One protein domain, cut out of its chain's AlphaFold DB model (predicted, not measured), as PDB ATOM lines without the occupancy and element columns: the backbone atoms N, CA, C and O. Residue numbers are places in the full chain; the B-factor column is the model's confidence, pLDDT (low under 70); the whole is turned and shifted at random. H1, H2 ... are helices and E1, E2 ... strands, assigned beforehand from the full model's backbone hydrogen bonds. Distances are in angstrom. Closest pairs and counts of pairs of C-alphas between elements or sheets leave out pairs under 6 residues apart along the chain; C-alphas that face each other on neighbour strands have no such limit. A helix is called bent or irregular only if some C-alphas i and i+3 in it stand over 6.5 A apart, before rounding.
ATOM      1  N   LEU A   2     267.144 215.286 386.320       95.00
ATOM      2  CA  LEU A   2     267.121 213.874 386.705       95.00
ATOM      3  C   LEU A   2     268.048 213.041 385.815       95.00
ATOM      4  O   LEU A   2     268.200 213.327 384.620       95.00
ATOM      5  N   PHE A   3     268.622 212.010 386.428       97.62
ATOM      6  CA  PHE A   3     269.362 210.931 385.787       97.62
ATOM      7  C   PHE A   3     268.518 209.651 385.810       97.62
ATOM      8  O   PHE A   3     267.992 209.283 386.861       97.62
ATOM      9  N   ASP A   4     268.421 208.970 384.671       98.44
ATOM     10  CA  ASP A   4     267.766 207.668 384.552       98.44
ATOM     11  C   ASP A   4     268.764 206.606 384.070       98.44
ATOM     12  O   ASP A   4     269.305 206.702 382.963       98.44
ATOM     13  N   LEU A   5     269.024 205.601 384.912       98.75
ATOM     14  CA  LEU A   5     269.994 204.539 384.635       98.75
ATOM     15  C   LEU A   5     269.504 203.528 383.592       98.75
ATOM     16  O   LEU A   5     270.327 202.795 383.047       98.75
ATOM     17  N   HIS A   6     268.200 203.460 383.310       98.50
ATOM     18  CA  HIS A   6     267.666 202.509 382.334       98.50
ATOM     19  C   HIS A   6     266.310 202.948 381.792       98.50
ATOM     20  O   HIS A   6     265.339 203.052 382.541       98.50
ATOM     21  N   CYS A   7     266.235 203.164 380.481       97.00
ATOM     22  CA  CYS A   7     265.014 203.573 379.792       97.00
ATOM     23  C   CYS A   7     265.053 203.149 378.318       97.00
ATOM     24  O   CYS A   7     266.084 203.297 377.662       97.00
ATOM     25  N   HIS A   8     263.925 202.714 377.754       95.06
ATOM     26  CA  HIS A   8     263.806 202.284 376.355       95.06
ATOM     27  C   HIS A   8     263.208 203.366 375.446       95.06
ATOM     28  O   HIS A   8     262.234 203.134 374.724       95.06
ATOM     29  N   ALA A   9     263.802 204.562 375.450       91.69
ATOM     30  CA  ALA A   9     263.226 205.729 374.774       91.69
ATOM     31  C   ALA A   9     263.096 205.565 373.246       91.69
ATOM     32  O   ALA A   9     262.182 206.121 372.636       91.69
ATOM     33  N   ALA A  10     263.970 204.767 372.623       89.38
ATOM     34  CA  ALA A  10     263.949 204.502 371.181       89.38
ATOM     35  C   ALA A  10     263.156 203.244 370.768       89.38
ATOM     36  O   ALA A  10     262.766 203.122 369.601       89.38
ATOM     37  N   PHE A  11     262.876 202.329 371.702       89.75
ATOM     38  CA  PHE A  11     262.438 200.967 371.382       89.75
ATOM     39  C   PHE A  11     261.072 200.923 370.695       89.75
ATOM     40  O   PHE A  11     260.915 200.327 369.623       89.75
ATOM     41  N   LYS A  12     260.067 201.584 371.283       85.50
ATOM     42  CA  LYS A  12     258.730 201.676 370.679       85.50
ATOM     43  C   LYS A  12     258.759 202.428 369.351       85.50
ATOM     44  O   LYS A  12     258.253 201.885 368.368       85.50
ATOM     45  N   PRO A  13     259.367 203.625 369.267       81.12
ATOM     46  CA  PRO A  13     259.502 204.322 368.000       81.12
ATOM     47  C   PRO A  13     260.115 203.526 366.849       81.12
ATOM     48  O   PRO A  13     259.569 203.518 365.742       81.12
ATOM     49  N   ALA A  14     261.197 202.792 367.114       84.94
ATOM     50  CA  ALA A  14     261.897 201.995 366.110       84.94
ATOM     51  C   ALA A  14     261.063 200.821 365.555       84.94
ATOM     52  O   ALA A  14     261.367 200.277 364.483       84.94
ATOM     53  N   ASN A  15     259.999 200.429 366.260       83.19
ATOM     54  CA  ASN A  15     259.190 199.248 365.960       83.19
ATOM     55  C   ASN A  15     257.706 199.553 365.682       83.19
ATOM     56  O   ASN A  15     256.920 198.628 365.465       83.19
ATOM     57  N   SER A  16     257.321 200.827 365.619       77.19
ATOM     58  CA  SER A  16     255.940 201.251 365.363       77.19
ATOM     59  C   SER A  16     255.822 202.099 364.095       77.19
ATOM     60  O   SER A  16     256.770 202.783 363.706       77.19
ATOM     61  N   LYS A  17     254.647 202.051 363.447       72.56
ATOM     62  CA  LYS A  17     254.315 202.869 362.267       72.56
ATOM     63  C   LYS A  17     254.200 204.345 362.634       72.56
ATOM     64  O   LYS A  17     253.642 204.670 363.681       72.56
ATOM     65  N   GLY A  18     254.684 205.213 361.750       63.66
ATOM     66  CA  GLY A  18     254.556 206.661 361.896       63.66
ATOM     67  C   GLY A  18     253.270 207.201 361.306       63.66
ATOM     68  O   GLY A  18     252.477 206.459 360.725       63.66
ATOM     69  N   ALA A  19     253.070 208.516 361.412       62.53
ATOM     70  CA  ALA A  19     251.901 209.193 360.842       62.53
ATOM     71  C   ALA A  19     251.763 208.982 359.318       62.53
ATOM     72  O   ALA A  19     250.657 208.989 358.785       62.53
ATOM     73  N   ASN A  20     252.877 208.741 358.620       65.44
ATOM     74  CA  ASN A  20     252.928 208.410 357.193       65.44
ATOM     75  C   ASN A  20     252.728 206.905 356.890       65.44
ATOM     76  O   ASN A  20     252.849 206.492 355.739       65.44
ATOM     77  N   GLY A  21     252.476 206.080 357.910       67.38
ATOM     78  CA  GLY A  21     252.302 204.631 357.799       67.38
ATOM     79  C   GLY A  21     253.594 203.820 357.637       67.38
ATOM     80  O   GLY A  21     253.508 202.597 357.515       67.38
ATOM     81  N   GLN A  22     254.774 204.453 357.643       72.38
ATOM     82  CA  GLN A  22     256.069 203.780 357.479       72.38
ATOM     83  C   GLN A  22     256.672 203.332 358.815       72.38
ATOM     84  O   GLN A  22     256.416 203.926 359.859       72.38
ATOM     85  N   ILE A  23     257.488 202.275 358.761       70.06
ATOM     86  CA  ILE A  23     258.294 201.757 359.871       70.06
ATOM     87  C   ILE A  23     259.775 201.912 359.481       70.06
ATOM     88  O   ILE A  23     260.146 201.495 358.382       70.06
ATOM     89  N   PRO A  24     260.655 202.433 360.352       71.31
ATOM     90  CA  PRO A  24     260.356 203.005 361.663       71.31
ATOM     91  C   PRO A  24     259.641 204.349 361.534       71.31
ATOM     92  O   PRO A  24     259.768 205.048 360.531       71.31
ATOM     93  N   ASP A  25     258.929 204.730 362.579       72.19
ATOM     94  CA  ASP A  25     258.502 206.111 362.728       72.19
ATOM     95  C   ASP A  25     259.660 206.930 363.288       72.19
ATOM     96  O   ASP A  25     260.195 206.643 364.364       72.19
ATOM     97  N   MET A  26     260.021 207.952 362.531       76.12
ATOM     98  CA  MET A  26     261.158 208.813 362.814       76.12
ATOM     99  C   MET A  26     260.869 209.831 363.926       76.12
ATOM    100  O   MET A  26     261.803 210.464 364.411       76.12
ATOM    101  N   ASP A  27     259.616 209.962 364.372       80.94
ATOM    102  CA  ASP A  27     259.253 210.836 365.483       80.94
ATOM    103  C   ASP A  27     259.494 210.161 366.846       80.94
ATOM    104  O   ASP A  27     258.731 209.310 367.316       80.94
ATOM    105  N   MET A  28     260.590 210.556 367.487       86.12
ATOM    106  CA  MET A  28     260.947 210.167 368.856       86.12
ATOM    107  C   MET A  28     260.407 211.144 369.913       86.12
ATOM    108  O   MET A  28     260.474 210.882 371.115       86.12
ATOM    109  N   TRP A  29     259.920 212.305 369.476       86.69
ATOM    110  CA  TRP A  29     259.602 213.428 370.343       86.69
ATOM    111  C   TRP A  29     258.192 213.369 370.879       86.69
ATOM    112  O   TRP A  29     257.994 213.722 372.037       86.69
ATOM    113  N   ASN A  30     257.231 212.937 370.069       85.19
ATOM    114  CA  ASN A  30     255.824 212.975 370.439       85.19
ATOM    115  C   ASN A  30     255.319 211.660 371.029       85.19
ATOM    116  O   ASN A  30     255.828 210.572 370.749       85.19
ATOM    117  N   GLU A  31     254.282 211.780 371.861       83.06
ATOM    118  CA  GLU A  31     253.596 210.624 372.415       83.06
ATOM    119  C   GLU A  31     253.015 209.767 371.294       83.06
ATOM    120  O   GLU A  31     252.312 210.240 370.399       83.06
ATOM    121  N   ARG A  32     253.237 208.463 371.405       75.56
ATOM    122  CA  ARG A  32     252.561 207.477 370.576       75.56
ATOM    123  C   ARG A  32     251.376 206.926 371.313       75.56
ATOM    124  O   ARG A  32     251.512 206.520 372.460       75.56
ATOM    125  N   LYS A  33     250.252 206.835 370.611       68.00
ATOM    126  CA  LYS A  33     249.075 206.081 371.030       68.00
ATOM    127  C   LYS A  33     248.802 205.011 369.984       68.00
ATOM    128  O   LYS A  33     248.838 205.295 368.787       68.00
ATOM    129  N   LYS A  34     248.516 203.782 370.410       60.66
ATOM    130  CA  LYS A  34     248.055 202.741 369.488       60.66
ATOM    131  C   LYS A  34     246.742 203.181 368.820       60.66
ATOM    132  O   LYS A  34     245.773 203.502 369.504       60.66
ATOM    133  N   GLN A  35     246.714 203.207 367.485       48.97
ATOM    134  CA  GLN A  35     245.521 203.579 366.715       48.97
ATOM    135  C   GLN A  35     244.356 202.615 367.004       48.97
ATOM    136  O   GLN A  35     244.557 201.404 367.087       48.97
ATOM    137  N   GLY A  36     243.138 203.151 367.140       45.09
ATOM    138  CA  GLY A  36     241.913 202.362 367.330       45.09
ATOM    139  C   GLY A  36     241.610 201.930 368.771       45.09
ATOM    140  O   GLY A  36     240.664 201.175 368.974       45.09
ATOM    141  N   ILE A  37     242.373 202.401 369.762       48.41
ATOM    142  CA  ILE A  37     242.077 202.198 371.187       48.41
ATOM    143  C   ILE A  37     241.390 203.451 371.725       48.41
ATOM    144  O   ILE A  37     241.903 204.557 371.566       48.41
ATOM    145  N   SER A  38     240.211 203.285 372.329       44.28
ATOM    146  CA  SER A  38     239.494 204.401 372.946       44.28
ATOM    147  C   SER A  38     240.213 204.869 374.217       44.28
ATOM    148  O   SER A  38     240.829 204.061 374.915       44.28
ATOM    149  N   ASP A  39     240.091 206.150 374.584       43.34
ATOM    150  CA  ASP A  39     240.646 206.660 375.852       43.34
ATOM    151  C   ASP A  39     240.121 205.877 377.075       43.34
ATOM    152  O   ASP A  39     240.798 205.769 378.093       43.34
ATOM    153  N   THR A  40     238.939 205.260 376.967       38.19
ATOM    154  CA  THR A  40     238.375 204.378 377.996       38.19
ATOM    155  C   THR A  40     239.040 203.002 378.087       38.19
ATOM    156  O   THR A  40     239.042 202.411 379.167       38.19
ATOM    157  N   ASP A  41     239.621 202.493 376.998       36.94
ATOM    158  CA  ASP A  41     240.346 201.214 376.970       36.94
ATOM    159  C   ASP A  41     241.795 201.372 377.458       36.94
ATOM    160  O   ASP A  41     242.317 200.470 378.113       36.94
ATOM    161  N   LEU A  42     242.403 202.553 377.245       42.56
ATOM    162  CA  LEU A  42     243.706 202.943 377.818       42.56
ATOM    163  C   LEU A  42     243.721 202.919 379.356       42.56
ATOM    164  O   LEU A  42     244.776 202.798 379.967       42.56
ATOM    165  N   ILE A  43     242.548 203.070 379.974       40.81
ATOM    166  CA  ILE A  43     242.380 203.259 381.419       40.81
ATOM    167  C   ILE A  43     241.933 201.966 382.128       40.81
ATOM    168  O   ILE A  43     242.172 201.798 383.324       40.81
ATOM    169  N   LYS A  44     241.273 201.040 381.414       37.75
ATOM    170  CA  LYS A  44     240.730 199.790 381.984       37.75
ATOM    171  C   LYS A  44     241.722 198.637 382.017       37.75
ATOM    172  O   LYS A  44     241.599 197.764 382.875       37.75
ATOM    173  N   GLU A  45     242.678 198.609 381.098       42.03
ATOM    174  CA  GLU A  45     243.693 197.568 381.050       42.03
ATOM    175  C   GLU A  45     245.056 198.159 381.407       42.03
ATOM    176  O   GLU A  45     245.462 199.177 380.861       42.03
ATOM    177  N   SER A  46     245.780 197.506 382.314       41.31
ATOM    178  CA  SER A  46     247.139 197.853 382.760       41.31
ATOM    179  C   SER A  46     248.208 197.638 381.667       41.31
ATOM    180  O   SER A  46     249.290 197.123 381.952       41.31
ATOM    181  N   PHE A  47     247.882 197.930 380.403       48.78
ATOM    182  CA  PHE A  47     248.716 197.683 379.230       48.78
ATOM    183  C   PHE A  47     249.140 198.985 378.546       48.78
ATOM    184  O   PHE A  47     248.409 199.970 378.467       48.78
ATOM    185  N   ILE A  48     250.378 198.965 378.058       57.91
ATOM    186  CA  ILE A  48     251.215 200.129 377.765       57.91
ATOM    187  C   ILE A  48     251.006 200.583 376.320       57.91
ATOM    188  O   ILE A  48     251.909 200.567 375.481       57.91
ATOM    189  N   TYR A  49     249.772 200.953 376.011       60.62
ATOM    190  CA  TYR A  49     249.371 201.364 374.668       60.62
ATOM    191  C   TYR A  49     249.958 202.711 374.240       60.62
ATOM    192  O   TYR A  49     249.925 203.033 373.047       60.62
ATOM    193  N   THR A  50     250.485 203.482 375.195       72.88
ATOM    194  CA  THR A  50     251.180 204.739 374.939       72.88
ATOM    195  C   THR A  50     252.675 204.648 375.230       72.88
ATOM    196  O   THR A  50     253.125 203.817 376.019       72.88
ATOM    197  N   SER A  51     253.482 205.456 374.544       85.00
ATOM    198  CA  SER A  51     254.915 205.580 374.853       85.00
ATOM    199  C   SER A  51     255.119 206.283 376.198       85.00
ATOM    200  O   SER A  51     254.571 207.367 376.409       85.00
ATOM    201  N   GLN A  52     255.942 205.716 377.070       90.12
ATOM    202  CA  GLN A  52     256.229 206.217 378.416       90.12
ATOM    203  C   GLN A  52     257.440 207.159 378.454       90.12
ATOM    204  O   GLN A  52     257.573 207.942 379.391       90.12
ATOM    205  N   SER A  53     258.299 207.118 377.436       93.12
ATOM    206  CA  SER A  53     259.584 207.827 377.423       93.12
ATOM    207  C   SER A  53     259.901 208.548 376.111       93.12
ATOM    208  O   SER A  53     261.060 208.760 375.760       93.12
ATOM    209  N   HIS A  54     258.869 208.995 375.392       91.31
ATOM    210  CA  HIS A  54     259.059 209.915 374.269       91.31
ATOM    211  C   HIS A  54     259.758 211.208 374.735       91.31
ATOM    212  O   HIS A  54     259.627 211.628 375.889       91.31
ATOM    213  N   PHE A  55     260.522 211.860 373.857       91.50
ATOM    214  CA  PHE A  55     261.504 212.858 374.303       91.50
ATOM    215  C   PHE A  55     260.864 214.134 374.882       91.50
ATOM    216  O   PHE A  55     261.442 214.754 375.780       91.50
ATOM    217  N   ASN A  56     259.646 214.508 374.459       90.75
ATOM    218  CA  ASN A  56     258.900 215.587 375.121       90.75
ATOM    219  C   ASN A  56     258.555 215.228 376.577       90.75
ATOM    220  O   ASN A  56     258.744 216.059 377.458       90.75
ATOM    221  N   ALA A  57     258.144 213.992 376.871       92.38
ATOM    222  CA  ALA A  57     257.900 213.567 378.247       92.38
ATOM    223  C   ALA A  57     259.184 213.540 379.086       92.38
ATOM    224  O   ALA A  57     259.165 213.994 380.226       92.38
ATOM    225  N   LEU A  58     260.308 213.070 378.535       94.69
ATOM    226  CA  LEU A  58     261.599 213.106 379.238       94.69
ATOM    227  C   LEU A  58     261.992 214.544 379.613       94.69
ATOM    228  O   LEU A  58     262.297 214.821 380.774       94.69
ATOM    229  N   THR A  59     261.922 215.470 378.652       92.38
ATOM    230  CA  THR A  59     262.248 216.887 378.888       92.38
ATOM    231  C   THR A  59     261.286 217.547 379.875       92.38
ATOM    232  O   THR A  59     261.733 218.184 380.827       92.38
ATOM    233  N   GLU A  60     259.974 217.346 379.730       92.81
ATOM    234  CA  GLU A  60     258.973 217.852 380.681       92.81
ATOM    235  C   GLU A  60     259.126 217.254 382.080       92.81
ATOM    236  O   GLU A  60     258.828 217.922 383.069       92.81
ATOM    237  N   GLY A  61     259.616 216.017 382.165       94.88
ATOM    238  CA  GLY A  61     259.953 215.314 383.394       94.88
ATOM    239  C   GLY A  61     261.209 215.828 384.092       94.88
ATOM    240  O   GLY A  61     261.566 215.301 385.141       94.88
ATOM    241  N   ASN A  62     261.884 216.840 383.535       93.56
ATOM    242  CA  ASN A  62     263.205 217.311 383.950       93.56
ATOM    243  C   ASN A  62     264.308 216.241 383.854       93.56
ATOM    244  O   ASN A  62     265.352 216.388 384.501       93.56
ATOM    245  N   VAL A  63     264.112 215.187 383.055       95.56
ATOM    246  CA  VAL A  63     265.150 214.197 382.750       95.56
ATOM    247  C   VAL A  63     266.126 214.805 381.755       95.56
ATOM    248  O   VAL A  63     265.721 215.427 380.777       95.56
ATOM    249  N   ARG A  64     267.425 214.665 382.024       93.69
ATOM    250  CA  ARG A  64     268.486 215.232 381.173       93.69
ATOM    251  C   ARG A  64     269.524 214.214 380.755       93.69
ATOM    252  O   ARG A  64     270.114 214.381 379.694       93.69
ATOM    253  N   VAL A  65     269.742 213.184 381.563       97.31
ATOM    254  CA  VAL A  65     270.716 212.131 381.288       97.31
ATOM    255  C   VAL A  65     270.000 210.795 381.354       97.31
ATOM    256  O   VAL A  65     269.376 210.488 382.367       97.31
ATOM    257  N   VAL A  66     270.076 210.029 380.270       98.06
ATOM    258  CA  VAL A  66     269.413 208.730 380.150       98.06
ATOM    259  C   VAL A  66     270.411 207.714 379.627       98.06
ATOM    260  O   VAL A  66     271.003 207.902 378.563       98.06
ATOM    261  N   CYS A  67     270.577 206.611 380.341       98.56
ATOM    262  CA  CYS A  67     271.143 205.403 379.761       98.56
ATOM    263  C   CYS A  67     270.057 204.746 378.893       98.56
ATOM    264  O   CYS A  67     269.193 204.023 379.390       98.56
ATOM    265  N   ASN A  68     270.051 205.091 377.600       97.56
ATOM    266  CA  ASN A  68     269.070 204.593 376.644       97.56
ATOM    267  C   ASN A  68     269.407 203.152 376.272       97.56
ATOM    268  O   ASN A  68     270.423 202.893 375.618       97.56
ATOM    269  N   CYS A  69     268.497 202.255 376.618       97.69
ATOM    270  CA  CYS A  69     268.650 200.839 376.404       97.69
ATOM    271  C   CYS A  69     268.081 200.404 375.052       97.69
ATOM    272  O   CYS A  69     266.869 200.422 374.830       97.69
ATOM    273  N   LEU A  70     268.972 199.968 374.163       97.38
ATOM    274  CA  LEU A  70     268.603 199.297 372.922       97.38
ATOM    275  C   LEU A  70     268.191 197.852 373.207       97.38
ATOM    276  O   LEU A  70     268.757 197.194 374.087       97.38
ATOM    277  N   TYR A  71     267.234 197.336 372.443       94.81
ATOM    278  CA  TYR A  71     266.704 196.001 372.679       94.81
ATOM    279  C   TYR A  71     266.127 195.367 371.411       94.81
ATOM    280  O   TYR A  71     265.274 195.913 370.713       94.81
ATOM    281  N   SER A  72     266.553 194.134 371.139       92.12
ATOM    282  CA  SER A  72     265.924 193.287 370.126       92.12
ATOM    283  C   SER A  72     264.858 192.418 370.776       92.12
ATOM    284  O   SER A  72     265.186 191.556 371.590       92.12
ATOM    285  N   LEU A  73     263.591 192.617 370.397       87.31
ATOM    286  CA  LEU A  73     262.467 191.856 370.947       87.31
ATOM    287  C   LEU A  73     262.700 190.347 370.801       87.31
ATOM    288  O   LEU A  73     262.778 189.843 369.681       87.31
ATOM    289  N   GLU A  74     262.754 189.630 371.923       83.62
ATOM    290  CA  GLU A  74     262.922 188.175 371.937       83.62
ATOM    291  C   GLU A  74     261.784 187.484 371.161       83.62
ATOM    292  O   GLU A  74     260.601 187.639 371.469       83.62
ATOM    293  N   ARG A  75     262.131 186.693 370.138       80.31
ATOM    294  CA  ARG A  75     261.193 186.009 369.226       80.31
ATOM    295  C   ARG A  75     260.277 185.017 369.929       80.31
ATOM    296  O   ARG A  75     259.255 184.619 369.375       80.31
ATOM    297  N   GLN A  76     260.599 184.614 371.150       75.31
ATOM    298  CA  GLN A  76     259.713 183.827 371.999       75.31
ATOM    299  C   GLN A  76     258.426 184.598 372.356       75.31
ATOM    300  O   GLN A  76     257.397 183.971 372.599       75.31
ATOM    301  N   PHE A  77     258.422 185.935 372.282       74.06
ATOM    302  CA  PHE A  77     257.190 186.734 372.306       74.06
ATOM    303  C   PHE A  77     256.391 186.658 370.995       74.06
ATOM    304  O   PHE A  77     255.235 187.065 370.956       74.06
ATOM    305  N   THR A  78     256.956 186.146 369.904       68.06
ATOM    306  CA  THR A  78     256.357 186.159 368.562       68.06
ATOM    307  C   THR A  78     256.040 184.730 368.092       68.06
ATOM    308  O   THR A  78     256.685 184.199 367.190       68.06
ATOM    309  N   VAL A  79     255.082 184.041 368.721       58.03
ATOM    310  CA  VAL A  79     254.716 182.658 368.326       58.03
ATOM    311  C   VAL A  79     253.778 182.621 367.094       58.03
ATOM    312  O   VAL A  79     253.036 183.578 366.863       58.03
ATOM    313  N   PRO A  80     253.804 181.562 366.252       46.59
ATOM    314  CA  PRO A  80     252.975 181.467 365.040       46.59
ATOM    315  C   PRO A  80     251.459 181.457 365.303       46.59
ATOM    316  O   PRO A  80     250.993 180.961 366.332       46.59
ATOM    317  N   GLU A  81     250.676 181.931 364.328       38.91
ATOM    318  CA  GLU A  81     249.218 181.739 364.316       38.91
ATOM    319  C   GLU A  81     248.865 180.244 364.248       38.91
ATOM    320  O   GLU A  81     249.503 179.472 363.535       38.91
ATOM    321  N   GLY A  82     247.845 179.834 365.008       38.56
ATOM    322  CA  GLY A  82     247.335 178.456 365.027       38.56
ATOM    323  C   GLY A  82     247.787 177.598 366.211       38.56
ATOM    324  O   GLY A  82     247.107 176.630 366.530       38.56
ATOM    325  N   TRP A  83     248.851 177.972 366.932       43.28
ATOM    326  CA  TRP A  83     249.111 177.395 368.262       43.28
ATOM    327  C   TRP A  83     248.234 178.075 369.306       43.28
ATOM    328  O   TRP A  83     247.635 177.411 370.146       43.28
ATOM    329  N   VAL A  84     248.126 179.404 369.202       43.34
ATOM    330  CA  VAL A  84     247.325 180.251 370.074       43.34
ATOM    331  C   VAL A  84     247.056 181.602 369.374       43.34
ATOM    332  O   VAL A  84     247.887 182.507 369.420       43.34
ATOM    333  N   GLY A  85     245.900 181.785 368.723       38.38
ATOM    334  CA  GLY A  85     245.563 183.012 367.963       38.38
ATOM    335  C   GLY A  85     245.536 184.326 368.772       38.38
ATOM    336  O   GLY A  85     245.459 185.412 368.201       38.38
ATOM    337  N   TRP A  86     245.634 184.261 370.105       45.50
ATOM    338  CA  TRP A  86     245.727 185.440 370.966       45.50
ATOM    339  C   TRP A  86     247.161 185.934 371.215       45.50
ATOM    340  O   TRP A  86     247.313 187.054 371.689       45.50
ATOM    341  N   ALA A  87     248.211 185.173 370.886       50.72
ATOM    342  CA  ALA A  87     249.580 185.506 371.298       50.72
ATOM    343  C   ALA A  87     250.206 186.682 370.521       50.72
ATOM    344  O   ALA A  87     250.741 187.594 371.144       50.72
ATOM    345  N   ASN A  88     250.058 186.747 369.190       53.88
ATOM    346  CA  ASN A  88     250.464 187.930 368.410       53.88
ATOM    347  C   ASN A  88     249.682 189.181 368.838       53.88
ATOM    348  O   ASN A  88     250.244 190.269 368.939       53.88
ATOM    349  N   ASN A  89     248.395 189.012 369.150       59.47
ATOM    350  CA  ASN A  89     247.565 190.079 369.696       59.47
ATOM    351  C   ASN A  89     248.033 190.502 371.093       59.47
ATOM    352  O   ASN A  89     248.008 191.689 371.393       59.47
ATOM    353  N   LEU A  90     248.494 189.570 371.933       60.78
ATOM    354  CA  LEU A  90     249.056 189.876 373.245       60.78
ATOM    355  C   LEU A  90     250.379 190.629 373.111       60.78
ATOM    356  O   LEU A  90     250.530 191.658 373.752       60.78
ATOM    357  N   THR A  91     251.296 190.203 372.245       66.62
ATOM    358  CA  THR A  91     252.565 190.914 372.022       66.62
ATOM    359  C   THR A  91     252.325 192.301 371.442       66.62
ATOM    360  O   THR A  91     252.823 193.276 371.990       66.62
ATOM    361  N   ALA A  92     251.444 192.435 370.446       68.75
ATOM    362  CA  ALA A  92     251.014 193.738 369.931       68.75
ATOM    363  C   ALA A  92     250.299 194.606 370.982       68.75
ATOM    364  O   ALA A  92     250.238 195.830 370.842       68.75
ATOM    365  N   LYS A  93     249.679 194.008 372.006       64.38
ATOM    366  CA  LYS A  93     249.090 194.729 373.146       64.38
ATOM    367  C   LYS A  93     250.146 195.131 374.178       64.38
ATOM    368  O   LYS A  93     250.079 196.244 374.679       64.38
ATOM    369  N   LEU A  94     251.110 194.258 374.462       64.56
ATOM    370  CA  LEU A  94     252.175 194.464 375.445       64.56
ATOM    371  C   LEU A  94     253.199 195.500 374.978       64.56
ATOM    372  O   LEU A  94     253.573 196.380 375.744       64.56
ATOM    373  N   THR A  95     253.641 195.402 373.724       69.94
ATOM    374  CA  THR A  95     254.696 196.261 373.169       69.94
ATOM    375  C   THR A  95     254.140 197.477 372.432       69.94
ATOM    376  O   THR A  95     254.845 198.465 372.239       69.94
ATOM    377  N   GLY A  96     252.875 197.416 372.001       70.50
ATOM    378  CA  GLY A  96     252.266 198.423 371.132       70.50
ATOM    379  C   GLY A  96     252.705 198.333 369.664       70.50
ATOM    380  O   GLY A  96     252.406 199.246 368.899       70.50
ATOM    381  N   PHE A  97     253.400 197.261 369.264       78.94
ATOM    382  CA  PHE A  97     253.934 197.110 367.906       78.94
ATOM    383  C   PHE A  97     252.850 196.748 366.891       78.94
ATOM    384  O   PHE A  97     251.834 196.123 367.214       78.94
ATOM    385  N   ASP A  98     253.108 197.095 365.631       75.81
ATOM    386  CA  ASP A  98     252.281 196.662 364.508       75.81
ATOM    387  C   ASP A  98     252.455 195.154 364.246       75.81
ATOM    388  O   ASP A  98     253.560 194.614 364.336       75.81
ATOM    389  N   ILE A  99     251.369 194.459 363.888       76.50
ATOM    390  CA  ILE A  99     251.398 193.008 363.634       76.50
ATOM    391  C   ILE A  99     252.348 192.664 362.477       76.50
ATOM    392  O   ILE A  99     253.037 191.645 362.543       76.50
ATOM    393  N   THR A 100     252.447 193.510 361.444       79.62
ATOM    394  CA  THR A 100     253.415 193.315 360.355       79.62
ATOM    395  C   THR A 100     254.839 193.329 360.898       79.62
ATOM    396  O   THR A 100     255.619 192.438 360.571       79.62
ATOM    397  N   ARG A 101     255.154 194.258 361.808       84.12
ATOM    398  CA  ARG A 101     256.476 194.334 362.433       84.12
ATOM    399  C   ARG A 101     256.779 193.121 363.314       84.12
ATOM    400  O   ARG A 101     257.885 192.592 363.276       84.12
ATOM    401  N   ILE A 102     255.794 192.641 364.072       80.38
ATOM    402  CA  ILE A 102     255.923 191.403 364.858       80.38
ATOM    403  C   ILE A 102     256.239 190.212 363.943       80.38
ATOM    404  O   ILE A 102     257.091 189.388 364.275       80.38
ATOM    405  N   ASN A 103     255.598 190.132 362.774       80.00
ATOM    406  CA  ASN A 103     255.862 189.077 361.798       80.00
ATOM    407  C   ASN A 103     257.267 189.180 361.177       80.00
ATOM    408  O   ASN A 103     257.879 188.143 360.939       80.00
ATOM    409  N   GLU A 104     257.787 190.389 360.948       82.94
ATOM    410  CA  GLU A 104     259.169 190.606 360.489       82.94
ATOM    411  C   GLU A 104     260.198 190.160 361.532       82.94
ATOM    412  O   GLU A 104     261.149 189.464 361.188       82.94
ATOM    413  N   ILE A 105     260.001 190.517 362.806       82.38
ATOM    414  CA  ILE A 105     260.889 190.101 363.907       82.38
ATOM    415  C   ILE A 105     260.883 188.571 364.049       82.38
ATOM    416  O   ILE A 105     261.923 187.950 364.283       82.38
ATOM    417  N   ARG A 106     259.710 187.955 363.859       78.56
ATOM    418  CA  ARG A 106     259.537 186.500 363.856       78.56
ATOM    419  C   ARG A 106     260.266 185.817 362.696       78.56
ATOM    420  O   ARG A 106     260.648 184.654 362.840       78.56
ATOM    421  N   ASP A 107     260.438 186.490 361.556       78.00
ATOM    422  CA  ASP A 107     261.192 185.940 360.428       78.00
ATOM    423  C   ASP A 107     262.674 185.822 360.804       78.00
ATOM    424  O   ASP A 107     263.406 186.801 360.937       78.00
ATOM    425  N   ARG A 108     263.132 184.575 360.941       71.81
ATOM    426  CA  ARG A 108     264.498 184.229 361.355       71.81
ATOM    427  C   ARG A 108     265.564 184.588 360.318       71.81
ATOM    428  O   ARG A 108     266.749 184.440 360.597       71.81
ATOM    429  N   LYS A 109     265.182 185.060 359.125       73.50
ATOM    430  CA  LYS A 109     266.121 185.709 358.194       73.50
ATOM    431  C   LYS A 109     266.673 187.021 358.758       73.50
ATOM    432  O   LYS A 109     267.778 187.424 358.384       73.50
ATOM    433  N   ASN A 110     265.927 187.670 359.647       74.94
ATOM    434  CA  ASN A 110     266.375 188.851 360.365       74.94
ATOM    435  C   ASN A 110     267.133 188.401 361.608       74.94
ATOM    436  O   ASN A 110     266.577 187.699 362.442       74.94
ATOM    437  N   SER A 111     268.400 188.790 361.722       86.38
ATOM    438  CA  SER A 111     269.238 188.543 362.903       86.38
ATOM    439  C   SER A 111     268.830 189.474 364.046       86.38
ATOM    440  O   SER A 111     268.454 190.615 363.782       86.38
ATOM    441  N   TYR A 112     268.954 189.030 365.305       91.00
ATOM    442  CA  TYR A 112     268.780 189.948 366.443       91.00
ATOM    443  C   TYR A 112     269.770 191.114 366.359       91.00
ATOM    444  O   TYR A 112     269.388 192.262 366.542       91.00
ATOM    445  N   PHE A 113     271.016 190.848 365.967       94.00
ATOM    446  CA  PHE A 113     272.035 191.888 365.899       94.00
ATOM    447  C   PHE A 113     271.727 192.941 364.831       94.00
ATOM    448  O   PHE A 113     271.923 194.126 365.068       94.00
ATOM    449  N   LYS A 114     271.135 192.539 363.700       91.56
ATOM    450  CA  LYS A 114     270.666 193.495 362.684       91.56
ATOM    451  C   LYS A 114     269.516 194.369 363.182       91.56
ATOM    452  O   LYS A 114     269.414 195.523 362.780       91.56
ATOM    453  N   GLU A 115     268.643 193.827 364.027       91.31
ATOM    454  CA  GLU A 115     267.562 194.606 364.634       91.31
ATOM    455  C   GLU A 115     268.091 195.596 365.672       91.31
ATOM    456  O   GLU A 115     267.666 196.753 365.690       91.31
ATOM    457  N   LEU A 116     269.093 195.184 366.450       95.19
ATOM    458  CA  LEU A 116     269.831 196.064 367.348       95.19
ATOM    459  C   LEU A 116     270.531 197.202 366.581       95.19
ATOM    460  O   LEU A 116     270.391 198.369 366.942       95.19
ATOM    461  N   GLU A 117     271.248 196.879 365.499       94.62
ATOM    462  CA  GLU A 117     271.891 197.866 364.621       94.62
ATOM    463  C   GLU A 117     270.860 198.830 364.022       94.62
ATOM    464  O   GLU A 117     271.097 200.035 363.959       94.62
ATOM    465  N   ARG A 118     269.691 198.324 363.616       91.50
ATOM    466  CA  ARG A 118     268.605 199.148 363.084       91.50
ATOM    467  C   ARG A 118     268.113 200.163 364.117       91.50
ATOM    468  O   ARG A 118     268.003 201.337 363.770       91.50
ATOM    469  N   GLU A 119     267.839 199.750 365.355       93.25
ATOM    470  CA  GLU A 119     267.430 200.671 366.429       93.25
ATOM    471  C   GLU A 119     268.508 201.729 366.709       93.25
ATOM    472  O   GLU A 119     268.212 202.928 366.725       93.25
ATOM    473  N   TYR A 120     269.768 201.300 366.830       94.94
ATOM    474  CA  TYR A 120     270.914 202.188 367.021       94.94
ATOM    475  C   TYR A 120     271.036 203.233 365.900       94.94
ATOM    476  O   TYR A 120     271.172 204.428 366.165       94.94
ATOM    477  N   GLU A 121     270.933 202.815 364.636       91.62
ATOM    478  CA  GLU A 121     271.036 203.713 363.484       91.62
ATOM    479  C   GLU A 121     269.880 204.717 363.408       91.62
ATOM    480  O   GLU A 121     270.091 205.858 362.990       91.62
ATOM    481  N   ILE A 122     268.669 204.332 363.821       88.44
ATOM    482  CA  ILE A 122     267.523 205.250 363.891       88.44
ATOM    483  C   ILE A 122     267.792 206.339 364.932       88.44
ATOM    484  O   ILE A 122     267.632 207.526 364.634       88.44
ATOM    485  N   LEU A 123     268.242 205.950 366.129       88.88
ATOM    486  CA  LEU A 123     268.586 206.895 367.190       88.88
ATOM    487  C   LEU A 123     269.778 207.785 366.802       88.88
ATOM    488  O   LEU A 123     269.833 208.959 367.148       88.88
ATOM    489  N   LYS A 124     270.733 207.264 366.031       88.12
ATOM    490  CA  LYS A 124     271.871 208.046 365.538       88.12
ATOM    491  C   LYS A 124     271.463 209.072 364.475       88.12
ATOM    492  O   LYS A 124     271.888 210.222 364.539       88.12
ATOM    493  N   LYS A 125     270.635 208.681 363.500       80.12
ATOM    494  CA  LYS A 125     270.235 209.539 362.368       80.12
ATOM    495  C   LYS A 125     269.253 210.640 362.760       80.12
ATOM    496  O   LYS A 125     269.308 211.729 362.196       80.12
ATOM    497  N   ASN A 126     268.387 210.395 363.743       71.19
ATOM    498  CA  ASN A 126     267.383 211.373 364.167       71.19
ATOM    499  C   ASN A 126     267.951 212.567 364.962       71.19
ATOM    500  O   ASN A 126     267.183 213.446 365.344       71.19
ATOM    501  N   ARG A 127     269.268 212.638 365.211       61.69
ATOM    502  CA  ARG A 127     269.908 213.721 365.988       61.69
ATOM    503  C   ARG A 127     269.820 215.099 365.329       61.69
ATOM    504  O   ARG A 127     269.910 216.113 366.007       61.69
ATOM    505  N   VAL A 128     269.656 215.142 364.006       50.25
ATOM    506  CA  VAL A 128     269.737 216.376 363.200       50.25
ATOM    507  C   VAL A 128     268.369 217.059 363.029       50.25
ATOM    508  O   VAL A 128     268.290 218.197 362.570       50.25
ATOM    509  N   HIS A 129     267.272 216.414 363.434       51.66
ATOM    510  CA  HIS A 129     265.923 216.927 363.192       51.66
ATOM    511  C   HIS A 129     265.327 217.598 364.436       51.66
ATOM    512  O   HIS A 129     264.525 217.016 365.162       51.66
ATOM    513  N   THR A 130     265.642 218.886 364.617       50.59
ATOM    514  CA  THR A 130     264.888 219.807 365.496       50.59
ATOM    515  C   THR A 130     263.426 219.980 365.062       50.59
ATOM    516  O   THR A 130     262.612 220.492 365.821       50.59
ATOM    517  N   GLN A 131     263.071 219.516 363.858       51.16
ATOM    518  CA  GLN A 131     261.744 219.647 363.249       51.16
ATOM    519  C   GLN A 131     260.613 218.944 364.022       51.16
ATOM    520  O   GLN A 131     259.452 219.261 363.787       51.16
ATOM    521  N   PHE A 132     260.926 218.017 364.933       55.62
ATOM    522  CA  PHE A 132     259.921 217.248 365.679       55.62
ATOM    523  C   PHE A 132     259.671 217.759 367.107       55.62
ATOM    524  O   PHE A 132     258.634 217.442 367.693       55.62
ATOM    525  N   SER A 133     260.569 218.579 367.672       64.44
ATOM    526  CA  SER A 133     260.317 219.202 368.974       64.44
ATOM    527  C   SER A 133     259.518 220.491 368.797       64.44
ATOM    528  O   SER A 133     260.036 221.499 368.320       64.44
ATOM    529  N   ALA A 134     258.272 220.503 369.276       61.59
ATOM    530  CA  ALA A 134     257.441 221.711 369.312       61.59
ATOM    531  C   ALA A 134     258.013 222.828 370.215       61.59
ATOM    532  O   ALA A 134     257.543 223.963 370.157       61.59
ATOM    533  N   LYS A 135     259.005 222.511 371.061       67.50
ATOM    534  CA  LYS A 135     259.595 223.411 372.067       67.50
ATOM    535  C   LYS A 135     261.055 223.787 371.780       67.50
ATOM    536  O   LYS A 135     261.654 224.490 372.582       67.50
ATOM    537  N   GLY A 136     261.625 223.343 370.656       73.06
ATOM    538  CA  GLY A 136     263.030 223.606 370.315       73.06
ATOM    539  C   GLY A 136     264.047 222.780 371.113       73.06
ATOM    540  O   GLY A 136     265.238 223.076 371.060       73.06
ATOM    541  N   ASN A 137     263.595 221.739 371.820       82.88
ATOM    542  CA  ASN A 137     264.469 220.817 372.543       82.88
ATOM    543  C   ASN A 137     265.302 219.983 371.558       82.88
ATOM    544  O   ASN A 137     264.896 219.736 370.417       82.88
ATOM    545  N   SER A 138     266.456 219.503 372.017       87.12
ATOM    546  CA  SER A 138     267.345 218.638 371.236       87.12
ATOM    547  C   SER A 138     267.796 217.418 372.037       87.12
ATOM    548  O   SER A 138     267.580 217.328 373.247       87.12
ATOM    549  N   TYR A 139     268.416 216.451 371.366       91.75
ATOM    550  CA  TYR A 139     269.112 215.368 372.045       91.75
ATOM    551  C   TYR A 139     270.441 215.073 371.363       91.75
ATOM    552  O   TYR A 139     270.630 215.339 370.175       91.75
ATOM    553  N   VAL A 140     271.348 214.496 372.134       92.56
ATOM    554  CA  VAL A 140     272.674 214.072 371.704       92.56
ATOM    555  C   VAL A 140     272.983 212.745 372.382       92.56
ATOM    556  O   VAL A 140     272.605 212.539 373.534       92.56
ATOM    557  N   MET A 141     273.635 211.819 371.680       95.06
ATOM    558  CA  MET A 141     274.255 210.685 372.367       95.06
ATOM    559  C   MET A 141     275.707 211.046 372.632       95.06
ATOM    560  O   MET A 141     276.337 211.660 371.777       95.06
ATOM    561  N   VAL A 142     276.210 210.660 373.794       95.62
ATOM    562  CA  VAL A 142     277.543 211.025 374.276       95.62
ATOM    563  C   VAL A 142     278.393 209.778 374.473       95.62
ATOM    564  O   VAL A 142     277.871 208.697 374.748       95.62
ATOM    565  N   ASN A 143     279.708 209.932 374.343       94.50
ATOM    566  CA  ASN A 143     280.687 208.854 374.435       94.50
ATOM    567  C   ASN A 143     281.536 208.875 375.695       94.50
ATOM    568  O   ASN A 143     282.264 207.917 375.954       94.50
ATOM    569  N   SER A 144     281.506 209.948 376.466       96.44
ATOM    570  CA  SER A 144     282.223 210.017 377.729       96.44
ATOM    571  C   SER A 144     281.518 210.957 378.686       96.44
ATOM    572  O   SER A 144     280.689 211.781 378.293       96.44
TER     573      SER A 144
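What this domain is: This is residues 2 to 144 of the 570 residues of an uncharacterized protein of Bacteroidetes bacterium (UniProt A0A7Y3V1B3). A small parallel ribbon, E1 and E2, and the long helix H6 make two sides of a body with short H1 in its middle; H3 and E3 lie at one end of it, and H4 and H5 meet as a corner at the other. Residues 81 to 86 stick out beyond that corner, and H2 lies far out on a long loop. The printed part has 143 residues, with six named helices and three named strands in the order E1 H1 H2 H3 E2 H4 H5 H6 E3. It is mixed, with 66 residues in named elements, under half, and compact, with a radius of gyration of the C-alphas of 15.7 A and spans of 47 by 38 by 30 A.

Where its parts are: E1, residues 2 to 7, begins with C-alpha 2 at (267.121, 213.874, 386.705). E2 is residues 63 to 70, 18.2 A long. H6, residues 112 to 128, is 26.6 A long and only just irregular: C-alphas 125 and 128 are 6.9 A apart. H1 is residues 11 to 15, H2 41 to 44, H3 55 to 60, H4 87 to 94 and H5 99 to 106. E3, residues 138 to 141, ends with C-alpha 141 at (274.255, 210.685, 372.367).

How they stand to each other: E1 and E2 are parallel at 10 degrees, with N 67 and O 4 2.9 A apart, within hydrogen-bond range. With H1, H2 and H3 between, they form a strand-helix-strand unit, two parallel neighbour strands joined through helices. The closest C-alphas of E2 and H6, Leu 70 and Leu 116, are 6.6 A apart. H6 touches H1 with residues 118 to 122 alone, Glu 119 and Ala 14 closest at 5.7 A between C-alphas. H3 and E3 are near each other, with 5 pairs of C-alphas within 10 A. H4 and H5 touch, C-alphas 92 and 99 closest at 6.4 A, about perpendicular at 73 degrees, only just. H2 touches no helix. Every O i to N i+4 pair is within hydrogen-bond range in H1, H3, H4 and H5, and 11 of 13 in H6; H2 is too short for one.

The domain as a whole: The C-alphas of Gly 82 and Ser 144 are the two farthest apart, at 48.7 A. The printed part has no cut. The links H1 to H2 and E2 to H4 are long. The mean pLDDT of the printed part is 75.5; it is under 70 in residues 18 to 21, 33 to 49, 78 to 95 and 127 to 135.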